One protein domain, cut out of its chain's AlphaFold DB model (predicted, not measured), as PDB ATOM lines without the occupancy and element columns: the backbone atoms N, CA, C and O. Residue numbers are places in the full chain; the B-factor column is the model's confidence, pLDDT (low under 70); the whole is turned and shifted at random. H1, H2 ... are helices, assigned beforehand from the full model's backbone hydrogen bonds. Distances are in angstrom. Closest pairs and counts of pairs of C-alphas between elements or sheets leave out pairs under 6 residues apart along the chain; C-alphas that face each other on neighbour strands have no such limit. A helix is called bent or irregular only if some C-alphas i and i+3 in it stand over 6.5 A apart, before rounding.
ATOM      1  N   LEU A  47     -27.143  42.778 -46.436       66.06
ATOM      2  CA  LEU A  47     -28.198  41.856 -46.007       66.06
ATOM      3  C   LEU A  47     -28.127  40.531 -46.775       66.06
ATOM      4  O   LEU A  47     -28.449  40.456 -47.963       66.06
ATOM      5  N   SER A  48     -27.746  39.470 -46.059       77.50
ATOM      6  CA  SER A  48     -27.802  38.086 -46.541       77.50
ATOM      7  C   SER A  48     -29.229  37.690 -46.950       77.50
ATOM      8  O   SER A  48     -30.212  38.165 -46.377       77.50
ATOM      9  N   ALA A  49     -29.365  36.773 -47.913       76.44
ATOM     10  CA  ALA A  49     -30.664  36.273 -48.380       76.44
ATOM     11  C   ALA A  49     -31.535  35.726 -47.229       76.44
ATOM     12  O   ALA A  49     -32.740  35.969 -47.184       76.44
ATOM     13  N   VAL A  50     -30.908  35.067 -46.249       82.00
ATOM     14  CA  VAL A  50     -31.584  34.541 -45.049       82.00
ATOM     15  C   VAL A  50     -32.061  35.666 -44.122       82.00
ATOM     16  O   VAL A  50     -33.126  35.553 -43.509       82.00
ATOM     17  N   ALA A  51     -31.321  36.776 -44.047       84.88
ATOM     18  CA  ALA A  51     -31.724  37.946 -43.270       84.88
ATOM     19  C   ALA A  51     -32.949  38.626 -43.905       84.88
ATOM     20  O   ALA A  51     -33.927  38.887 -43.211       84.88
ATOM     21  N   ASN A  52     -32.955  38.814 -45.231       84.19
ATOM     22  CA  ASN A  52     -34.109  39.366 -45.954       84.19
ATOM     23  C   ASN A  52     -35.358  38.476 -45.842       84.19
ATOM     24  O   ASN A  52     -36.473  38.980 -45.677       84.19
ATOM     25  N   PHE A  53     -35.178  37.151 -45.870       86.38
ATOM     26  CA  PHE A  53     -36.267  36.203 -45.630       86.38
ATOM     27  C   PHE A  53     -36.839  36.344 -44.213       86.38
ATOM     28  O   PHE A  53     -38.050  36.473 -44.045       86.38
ATOM     29  N   SER A  54     -35.970  36.396 -43.201       87.62
ATOM     30  CA  SER A  54     -36.375  36.538 -41.795       87.62
ATOM     31  C   SER A  54     -37.127  37.846 -41.532       87.62
ATOM     32  O   SER A  54     -38.147  37.847 -40.842       87.62
ATOM     33  N   VAL A  55     -36.670  38.956 -42.123       87.12
ATOM     34  CA  VAL A  55     -37.346  40.261 -42.025       87.12
ATOM     35  C   VAL A  55     -38.738  40.200 -42.652       87.12
ATOM     36  O   VAL A  55     -39.711  40.618 -42.028       87.12
ATOM     37  N   THR A  56     -38.860  39.617 -43.845       88.00
ATOM     38  CA  THR A  56     -40.155  39.492 -44.532       88.00
ATOM     39  C   THR A  56     -41.123  38.603 -43.750       88.00
ATOM     40  O   THR A  56     -42.290  38.955 -43.580       88.00
ATOM     41  N   PHE A  57     -40.641  37.479 -43.212       86.12
ATOM     42  CA  PHE A  57     -41.447  36.580 -42.384       86.12
ATOM     43  C   PHE A  57     -41.971  37.271 -41.115       86.12
ATOM     44  O   PHE A  57     -43.136  37.096 -40.754       86.12
ATOM     45  N   SER A  58     -41.135  38.101 -40.482       90.50
ATOM     46  CA  SER A  58     -41.523  38.921 -39.329       90.50
ATOM     47  C   SER A  58     -42.637  39.917 -39.684       90.50
ATOM     48  O   SER A  58     -43.664  39.967 -39.004       90.50
ATOM     49  N   ILE A  59     -42.488  40.645 -40.798       86.81
ATOM     50  CA  ILE A  59     -43.471  41.641 -41.258       86.81
ATOM     51  C   ILE A  59     -44.833  40.996 -41.553       86.81
ATOM     52  O   ILE A  59     -45.862  41.528 -41.146       86.81
ATOM     53  N   VAL A  60     -44.858  39.843 -42.232       85.81
ATOM     54  CA  VAL A  60     -46.115  39.172 -42.612       85.81
ATOM     55  C   VAL A  60     -46.824  38.543 -41.407       85.81
ATOM     56  O   VAL A  60     -48.043  38.396 -41.439       85.81
ATOM     57  N   SER A  61     -46.099  38.194 -40.335       86.31
ATOM     58  CA  SER A  61     -46.682  37.662 -39.092       86.31
ATOM     59  C   SER A  61     -47.741  36.570 -39.346       86.31
ATOM     60  O   SER A  61     -48.886  36.646 -38.895       86.31
ATOM     61  N   VAL A  62     -47.344  35.529 -40.091       84.50
ATOM     62  CA  VAL A  62     -48.232  34.478 -40.635       84.50
ATOM     63  C   VAL A  62     -49.117  33.827 -39.564       84.50
ATOM     64  O   VAL A  62     -50.285  33.541 -39.814       84.50
ATOM     65  N   ILE A  63     -48.586  33.627 -38.354       85.88
ATOM     66  CA  ILE A  63     -49.305  32.986 -37.243       85.88
ATOM     67  C   ILE A  63     -50.526  33.815 -36.822       85.88
ATOM     68  O   ILE A  63     -51.612  33.264 -36.630       85.88
ATOM     69  N   THR A  64     -50.366  35.137 -36.723       85.12
ATOM     70  CA  THR A  64     -51.453  36.058 -36.371       85.12
ATOM     71  C   THR A  64     -52.523  36.040 -37.453       85.12
ATOM     72  O   THR A  64     -53.695  35.835 -37.150       85.12
ATOM     73  N   GLY A  65     -52.115  36.157 -38.722       81.44
ATOM     74  CA  GLY A  65     -53.038  36.124 -39.856       81.44
ATOM     75  C   GLY A  65     -53.862  34.837 -39.907       81.44
ATOM     76  O   GLY A  65     -55.087  34.898 -40.004       81.44
ATOM     77  N   LEU A  66     -53.214  33.675 -39.765       83.38
ATOM     78  CA  LEU A  66     -53.896  32.379 -39.763       83.38
ATOM     79  C   LEU A  66     -54.881  32.252 -38.601       83.38
ATOM     80  O   LEU A  66     -56.023  31.860 -38.820       83.38
ATOM     81  N   THR A  67     -54.472  32.615 -37.385       83.56
ATOM     82  CA  THR A  67     -55.319  32.468 -36.190       83.56
ATOM     83  C   THR A  67     -56.564  33.351 -36.275       83.56
ATOM     84  O   THR A  67     -57.666  32.897 -35.964       83.56
ATOM     85  N   THR A  68     -56.418  34.591 -36.749       83.25
ATOM     86  CA  THR A  68     -57.544  35.521 -36.904       83.25
ATOM     87  C   THR A  68     -58.497  35.093 -38.021       83.25
ATOM     88  O   THR A  68     -59.714  35.192 -37.856       83.25
ATOM     89  N   LEU A  69     -57.980  34.589 -39.146       82.44
ATOM     90  CA  LEU A  69     -58.821  34.171 -40.270       82.44
ATOM     91  C   LEU A  69     -59.427  32.778 -40.107       82.44
ATOM     92  O   LEU A  69     -60.408  32.491 -40.785       82.44
ATOM     93  N   TYR A  70     -58.889  31.918 -39.239       83.75
ATOM     94  CA  TYR A  70     -59.336  30.527 -39.120       83.75
ATOM     95  C   TYR A  70     -60.833  30.414 -38.787       83.75
ATOM     96  O   TYR A  70     -61.574  29.708 -39.472       83.75
ATOM     97  N   SER A  71     -61.298  31.173 -37.790       79.44
ATOM     98  CA  SER A  71     -62.709  31.190 -37.367       79.44
ATOM     99  C   SER A  71     -63.642  31.712 -38.472       79.44
ATOM    100  O   SER A  71     -64.671  31.111 -38.794       79.44
ATOM    101  N   THR A  72     -63.240  32.805 -39.120       81.06
ATOM    102  CA  THR A  72     -63.989  33.426 -40.217       81.06
ATOM    103  C   THR A  72     -64.027  32.518 -41.451       81.06
ATOM    104  O   THR A  72     -65.080  32.343 -42.061       81.06
ATOM    105  N   GLY A  73     -62.911  31.878 -41.798       81.75
ATOM    106  CA  GLY A  73     -62.800  30.972 -42.941       81.75
ATOM    107  C   GLY A  73     -63.692  29.739 -42.807       81.75
ATOM    108  O   GLY A  73     -64.371  29.372 -43.766       81.75
ATOM    109  N   LEU A  74     -63.762  29.151 -41.610       83.50
ATOM    110  CA  LEU A  74     -64.683  28.047 -41.313       83.50
ATOM    111  C   LEU A  74     -66.150  28.466 -41.424       83.50
ATOM    112  O   LEU A  74     -66.948  27.726 -41.994       83.50
ATOM    113  N   THR A  75     -66.488  29.646 -40.905       81.12
ATOM    114  CA  THR A  75     -67.877  30.124 -40.839       81.12
ATOM    115  C   THR A  75     -68.437  30.484 -42.217       81.12
ATOM    116  O   THR A  75     -69.594  30.182 -42.499       81.12
ATOM    117  N   TYR A  76     -67.632  31.106 -43.086       82.44
ATOM    118  CA  TYR A  76     -68.107  31.624 -44.376       82.44
ATOM    119  C   TYR A  76     -67.706  30.781 -45.599       82.44
ATOM    120  O   TYR A  76     -68.396  30.840 -46.612       82.44
ATOM    121  N   GLY A  77     -66.613  30.010 -45.540       79.81
ATOM    122  CA  GLY A  77     -66.126  29.198 -46.669       79.81
ATOM    123  C   GLY A  77     -66.340  27.689 -46.509       79.81
ATOM    124  O   GLY A  77     -66.463  26.959 -47.493       79.81
ATOM    125  N   GLY A  78     -66.430  27.210 -45.267       85.62
ATOM    126  CA  GLY A  78     -66.524  25.789 -44.951       85.62
ATOM    127  C   GLY A  78     -65.178  25.038 -45.017       85.62
ATOM    128  O   GLY A  78     -64.136  25.601 -45.362       85.62
ATOM    129  N   PRO A  79     -65.161  23.735 -44.676       83.25
ATOM    130  CA  PRO A  79     -63.917  22.970 -44.519       83.25
ATOM    131  C   PRO A  79     -63.155  22.760 -45.835       83.25
ATOM    132  O   PRO A  79     -61.926  22.758 -45.855       83.25
ATOM    133  N   LEU A  80     -63.881  22.610 -46.948       85.19
ATOM    134  CA  LEU A  80     -63.291  22.370 -48.269       85.19
ATOM    135  C   LEU A  80     -62.458  23.562 -48.750       85.19
ATOM    136  O   LEU A  80     -61.353  23.370 -49.259       85.19
ATOM    137  N   THR A  81     -62.941  24.791 -48.558       85.00
ATOM    138  CA  THR A  81     -62.195  25.988 -48.961       85.00
ATOM    139  C   THR A  81     -60.982  26.227 -48.073       85.00
ATOM    140  O   THR A  81     -59.999  26.778 -48.554       85.00
ATOM    141  N   MET A  82     -60.996  25.796 -46.808       82.81
ATOM    142  CA  MET A  82     -59.808  25.902 -45.954       82.81
ATOM    143  C   MET A  82     -58.677  24.976 -46.408       82.81
ATOM    144  O   MET A  82     -57.520  25.389 -46.402       82.81
ATOM    145  N   VAL A  83     -58.999  23.750 -46.836       86.19
ATOM    146  CA  VAL A  83     -57.989  22.765 -47.259       86.19
ATOM    147  C   VAL A  83     -57.473  23.054 -48.668       86.19
ATOM    148  O   VAL A  83     -56.264  23.056 -48.889       86.19
ATOM    149  N   TYR A  84     -58.367  23.322 -49.623       88.06
ATOM    150  CA  TYR A  84     -57.981  23.526 -51.025       88.06
ATOM    151  C   TYR A  84     -57.719  24.990 -51.381       88.06
ATOM    152  O   TYR A  84     -56.942  25.265 -52.290       88.06
ATOM    153  N   GLY A  85     -58.314  25.942 -50.664       87.25
ATOM    154  CA  GLY A  85     -58.108  27.363 -50.935       87.25
ATOM    155  C   GLY A  85     -56.675  27.803 -50.656       87.25
ATOM    156  O   GLY A  85     -56.107  28.539 -51.456       87.25
ATOM    157  N   TRP A  86     -56.052  27.304 -49.586       84.38
ATOM    158  CA  TRP A  86     -54.676  27.670 -49.239       84.38
ATOM    159  C   TRP A  86     -53.642  27.332 -50.334       84.38
ATOM    160  O   TRP A  86     -52.941  28.251 -50.764       84.38
ATOM    161  N   PRO A  87     -53.550  26.092 -50.860       89.94
ATOM    162  CA  PRO A  87     -52.599  25.779 -51.926       89.94
ATOM    163  C   PRO A  87     -52.929  26.482 -53.250       89.94
ATOM    164  O   PRO A  87     -52.009  26.887 -53.958       89.94
ATOM    165  N   ILE A  88     -54.212  26.679 -53.579       92.50
ATOM    166  CA  ILE A  88     -54.621  27.381 -54.810       92.50
ATOM    167  C   ILE A  88     -54.197  28.852 -54.755       92.50
ATOM    168  O   ILE A  88     -53.540  29.346 -55.673       92.50
ATOM    169  N   VAL A  89     -54.531  29.550 -53.669       91.12
ATOM    170  CA  VAL A  89     -54.157  30.958 -53.470       91.12
ATOM    171  C   VAL A  89     -52.639  31.096 -53.357       91.12
ATOM    172  O   VAL A  89     -52.067  32.023 -53.933       91.12
ATOM    173  N   GLY A  90     -51.971  30.160 -52.678       91.38
ATOM    174  CA  GLY A  90     -50.514  30.109 -52.597       91.38
ATOM    175  C   GLY A  90     -49.864  30.009 -53.976       91.38
ATOM    176  O   GLY A  90     -48.976  30.799 -54.286       91.38
ATOM    177  N   LEU A  91     -50.348  29.114 -54.841       94.94
ATOM    178  CA  LEU A  91     -49.829  28.959 -56.202       94.94
ATOM    179  C   LEU A  91     -50.016  30.233 -57.035       94.94
ATOM    180  O   LEU A  91     -49.068  30.686 -57.676       94.94
ATOM    181  N   LEU A  92     -51.199  30.849 -56.987       94.06
ATOM    182  CA  LEU A  92     -51.453  32.117 -57.682       94.06
ATOM    183  C   LEU A  92     -50.536  33.237 -57.174       94.06
ATOM    184  O   LEU A  92     -49.978  33.993 -57.968       94.06
ATOM    185  N   THR A  93     -50.318  33.303 -55.860       92.38
ATOM    186  CA  THR A  93     -49.427  34.293 -55.241       92.38
ATOM    187  C   THR A  93     -47.968  34.064 -55.640       92.38
ATOM    188  O   THR A  93     -47.245  35.028 -55.885       92.38
ATOM    189  N   MET A  94     -47.531  32.810 -55.787       92.19
ATOM    190  CA  MET A  94     -46.183  32.486 -56.270       92.19
ATOM    191  C   MET A  94     -45.975  32.918 -57.724       92.19
ATOM    192  O   MET A  94     -44.905  33.428 -58.042       92.19
ATOM    193  N   ILE A  95     -46.982  32.788 -58.596       93.88
ATOM    194  CA  ILE A  95     -46.903  33.292 -59.981       93.88
ATOM    195  C   ILE A  95     -46.694  34.811 -59.987       93.88
ATOM    196  O   ILE A  95     -45.812  35.318 -60.680       93.88
ATOM    197  N   VAL A  96     -47.461  35.539 -59.170       92.19
ATOM    198  CA  VAL A  96     -47.290  36.993 -59.014       92.19
ATOM    199  C   VAL A  96     -45.899  37.314 -58.457       92.19
ATOM    200  O   VAL A  96     -45.211  38.188 -58.985       92.19
ATOM    201  N   GLY A  97     -45.434  36.567 -57.454       89.25
ATOM    202  CA  GLY A  97     -44.094  36.715 -56.883       89.25
ATOM    203  C   GLY A  97     -42.972  36.494 -57.903       89.25
ATOM    204  O   GLY A  97     -42.019  37.269 -57.929       89.25
ATOM    205  N   LEU A  98     -43.105  35.497 -58.783       89.81
ATOM    206  CA  LEU A  98     -42.155  35.238 -59.868       89.81
ATOM    207  C   LEU A  98     -42.113  36.391 -60.873       89.81
ATOM    208  O   LEU A  98     -41.025  36.842 -61.223       89.81
ATOM    209  N   SER A  99     -43.271  36.930 -61.268       89.38
ATOM    210  CA  SER A  99     -43.315  38.103 -62.155       89.38
ATOM    211  C   SER A  99     -42.629  39.324 -61.534       89.38
ATOM    212  O   SER A  99     -41.918  40.066 -62.210       89.38
ATOM    213  N   MET A 100     -42.764  39.500 -60.215       83.19
ATOM    214  CA  MET A 100     -42.090  40.583 -59.511       83.19
ATOM    215  C   MET A 100     -40.586  40.325 -59.380       83.19
ATOM    216  O   MET A 100     -39.792  41.255 -59.494       83.19
ATOM    217  N   ALA A 101     -40.167  39.067 -59.223       85.44
ATOM    218  CA  ALA A 101     -38.756  38.692 -59.193       85.44
ATOM    219  C   ALA A 101     -38.032  39.011 -60.516       85.44
ATOM    220  O   ALA A 101     -36.877  39.448 -60.483       85.44
ATOM    221  N   GLU A 102     -38.700  38.869 -61.665       85.44
ATOM    222  CA  GLU A 102     -38.145  39.280 -62.965       85.44
ATOM    223  C   GLU A 102     -37.880  40.793 -63.017       85.44
ATOM    224  O   GLU A 102     -36.806  41.232 -63.442       85.44
ATOM    225  N   ILE A 103     -38.817  41.597 -62.504       81.44
ATOM    226  CA  ILE A 103     -38.680  43.058 -62.422       81.44
ATOM    227  C   ILE A 103     -37.544  43.443 -61.462       81.44
ATOM    228  O   ILE A 103     -36.717  44.293 -61.805       81.44
ATOM    229  N   CYS A 104     -37.451  42.789 -60.299       77.38
ATOM    230  CA  CYS A 104     -36.365  42.987 -59.333       77.38
ATOM    231  C   CYS A 104     -34.980  42.721 -59.940       77.38
ATOM    232  O   CYS A 104     -34.029  43.434 -59.626       77.38
ATOM    233  N   SER A 105     -34.854  41.705 -60.804       77.56
ATOM    234  CA  SER A 105     -33.586  41.384 -61.472       77.56
ATOM    235  C   SER A 105     -33.214  42.422 -62.536       77.56
ATOM    236  O   SER A 105     -32.036  42.747 -62.695       77.56
ATOM    237  N   ALA A 106     -34.201  42.961 -63.258       76.38
ATOM    238  CA  ALA A 106     -33.978  43.987 -64.275       76.38
ATOM    239  C   ALA A 106     -33.625  45.359 -63.673       76.38
ATOM    240  O   ALA A 106     -32.841  46.104 -64.263       76.38
ATOM    241  N   TYR A 107     -34.171  45.684 -62.497       71.19
ATOM    242  CA  TYR A 107     -33.976  46.969 -61.825       71.19
ATOM    243  C   TYR A 107     -33.501  46.779 -60.376       71.19
ATOM    244  O   TYR A 107     -34.298  46.966 -59.450       71.19
TER     245      TYR A 107
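This is residues 47 to 107 of the 161 residues of an uncharacterized protein of Ricinus communis (UniProt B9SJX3). The printed part is an open, empty-middled U of helices: one limb is H1 followed by the first arm of the bent helix H2, and the other limb is the long second arm, H2b, which folds back after the turn at residues 77 and 78. Residues 47 to 69 and 86 to 107 stand free, with open space between the limbs. There are 61 residues with two named helices, H1 then H2, and no named strand; the class is all helix. The whole is loose, with a radius of gyration of the C-alphas of 15.1 A, and elongated, spanning 43 by 22 by 13 A.

H1, residues 49 to 60, begins at C-alpha 49 (-30.664, 36.273, -48.380) and is 16.7 A long from first to last C-alpha. H2, residues 62 to 106, was assigned as one helix by its hydrogen bonds but is bent: C-alphas 76 and 79 are 9.6 A apart. Its arm H2a, residues 62 to 76, is 20.4 A long and irregular, with C-alphas 68 and 71 at 6.8 A. Its arm H2b, residues 79 to 106, is 41.6 A long, has a kink of 31 degrees near residue 86 and ends at C-alpha 106 (-33.978, 43.987, -64.275).

H1 and H2a meet only through their tight link, Ser 61. H2a and H2b only just touch, only at the corner, with 3 pairs of C-alphas within 8 A; the closest C-alphas are those of Gly 73 and Met 82, 6.6 A apart. H2a touches with residues 73 to 74 alone and H2b with residues 81 to 82 alone. The arms run opposite ways at a steep tilt of 44 degrees. H1 and H2b are apart. Every O i to N i+4 pair is within hydrogen-bond range in H1, against 9 of 11 in H2a and 22 of 24 in H2b.

The two farthest C-alphas, those of Thr 75 and Ala 106, are 43.5 A apart. The printed part has no cut and no long link. Its mean pLDDT is 84.9, and residue 47 alone is under 70.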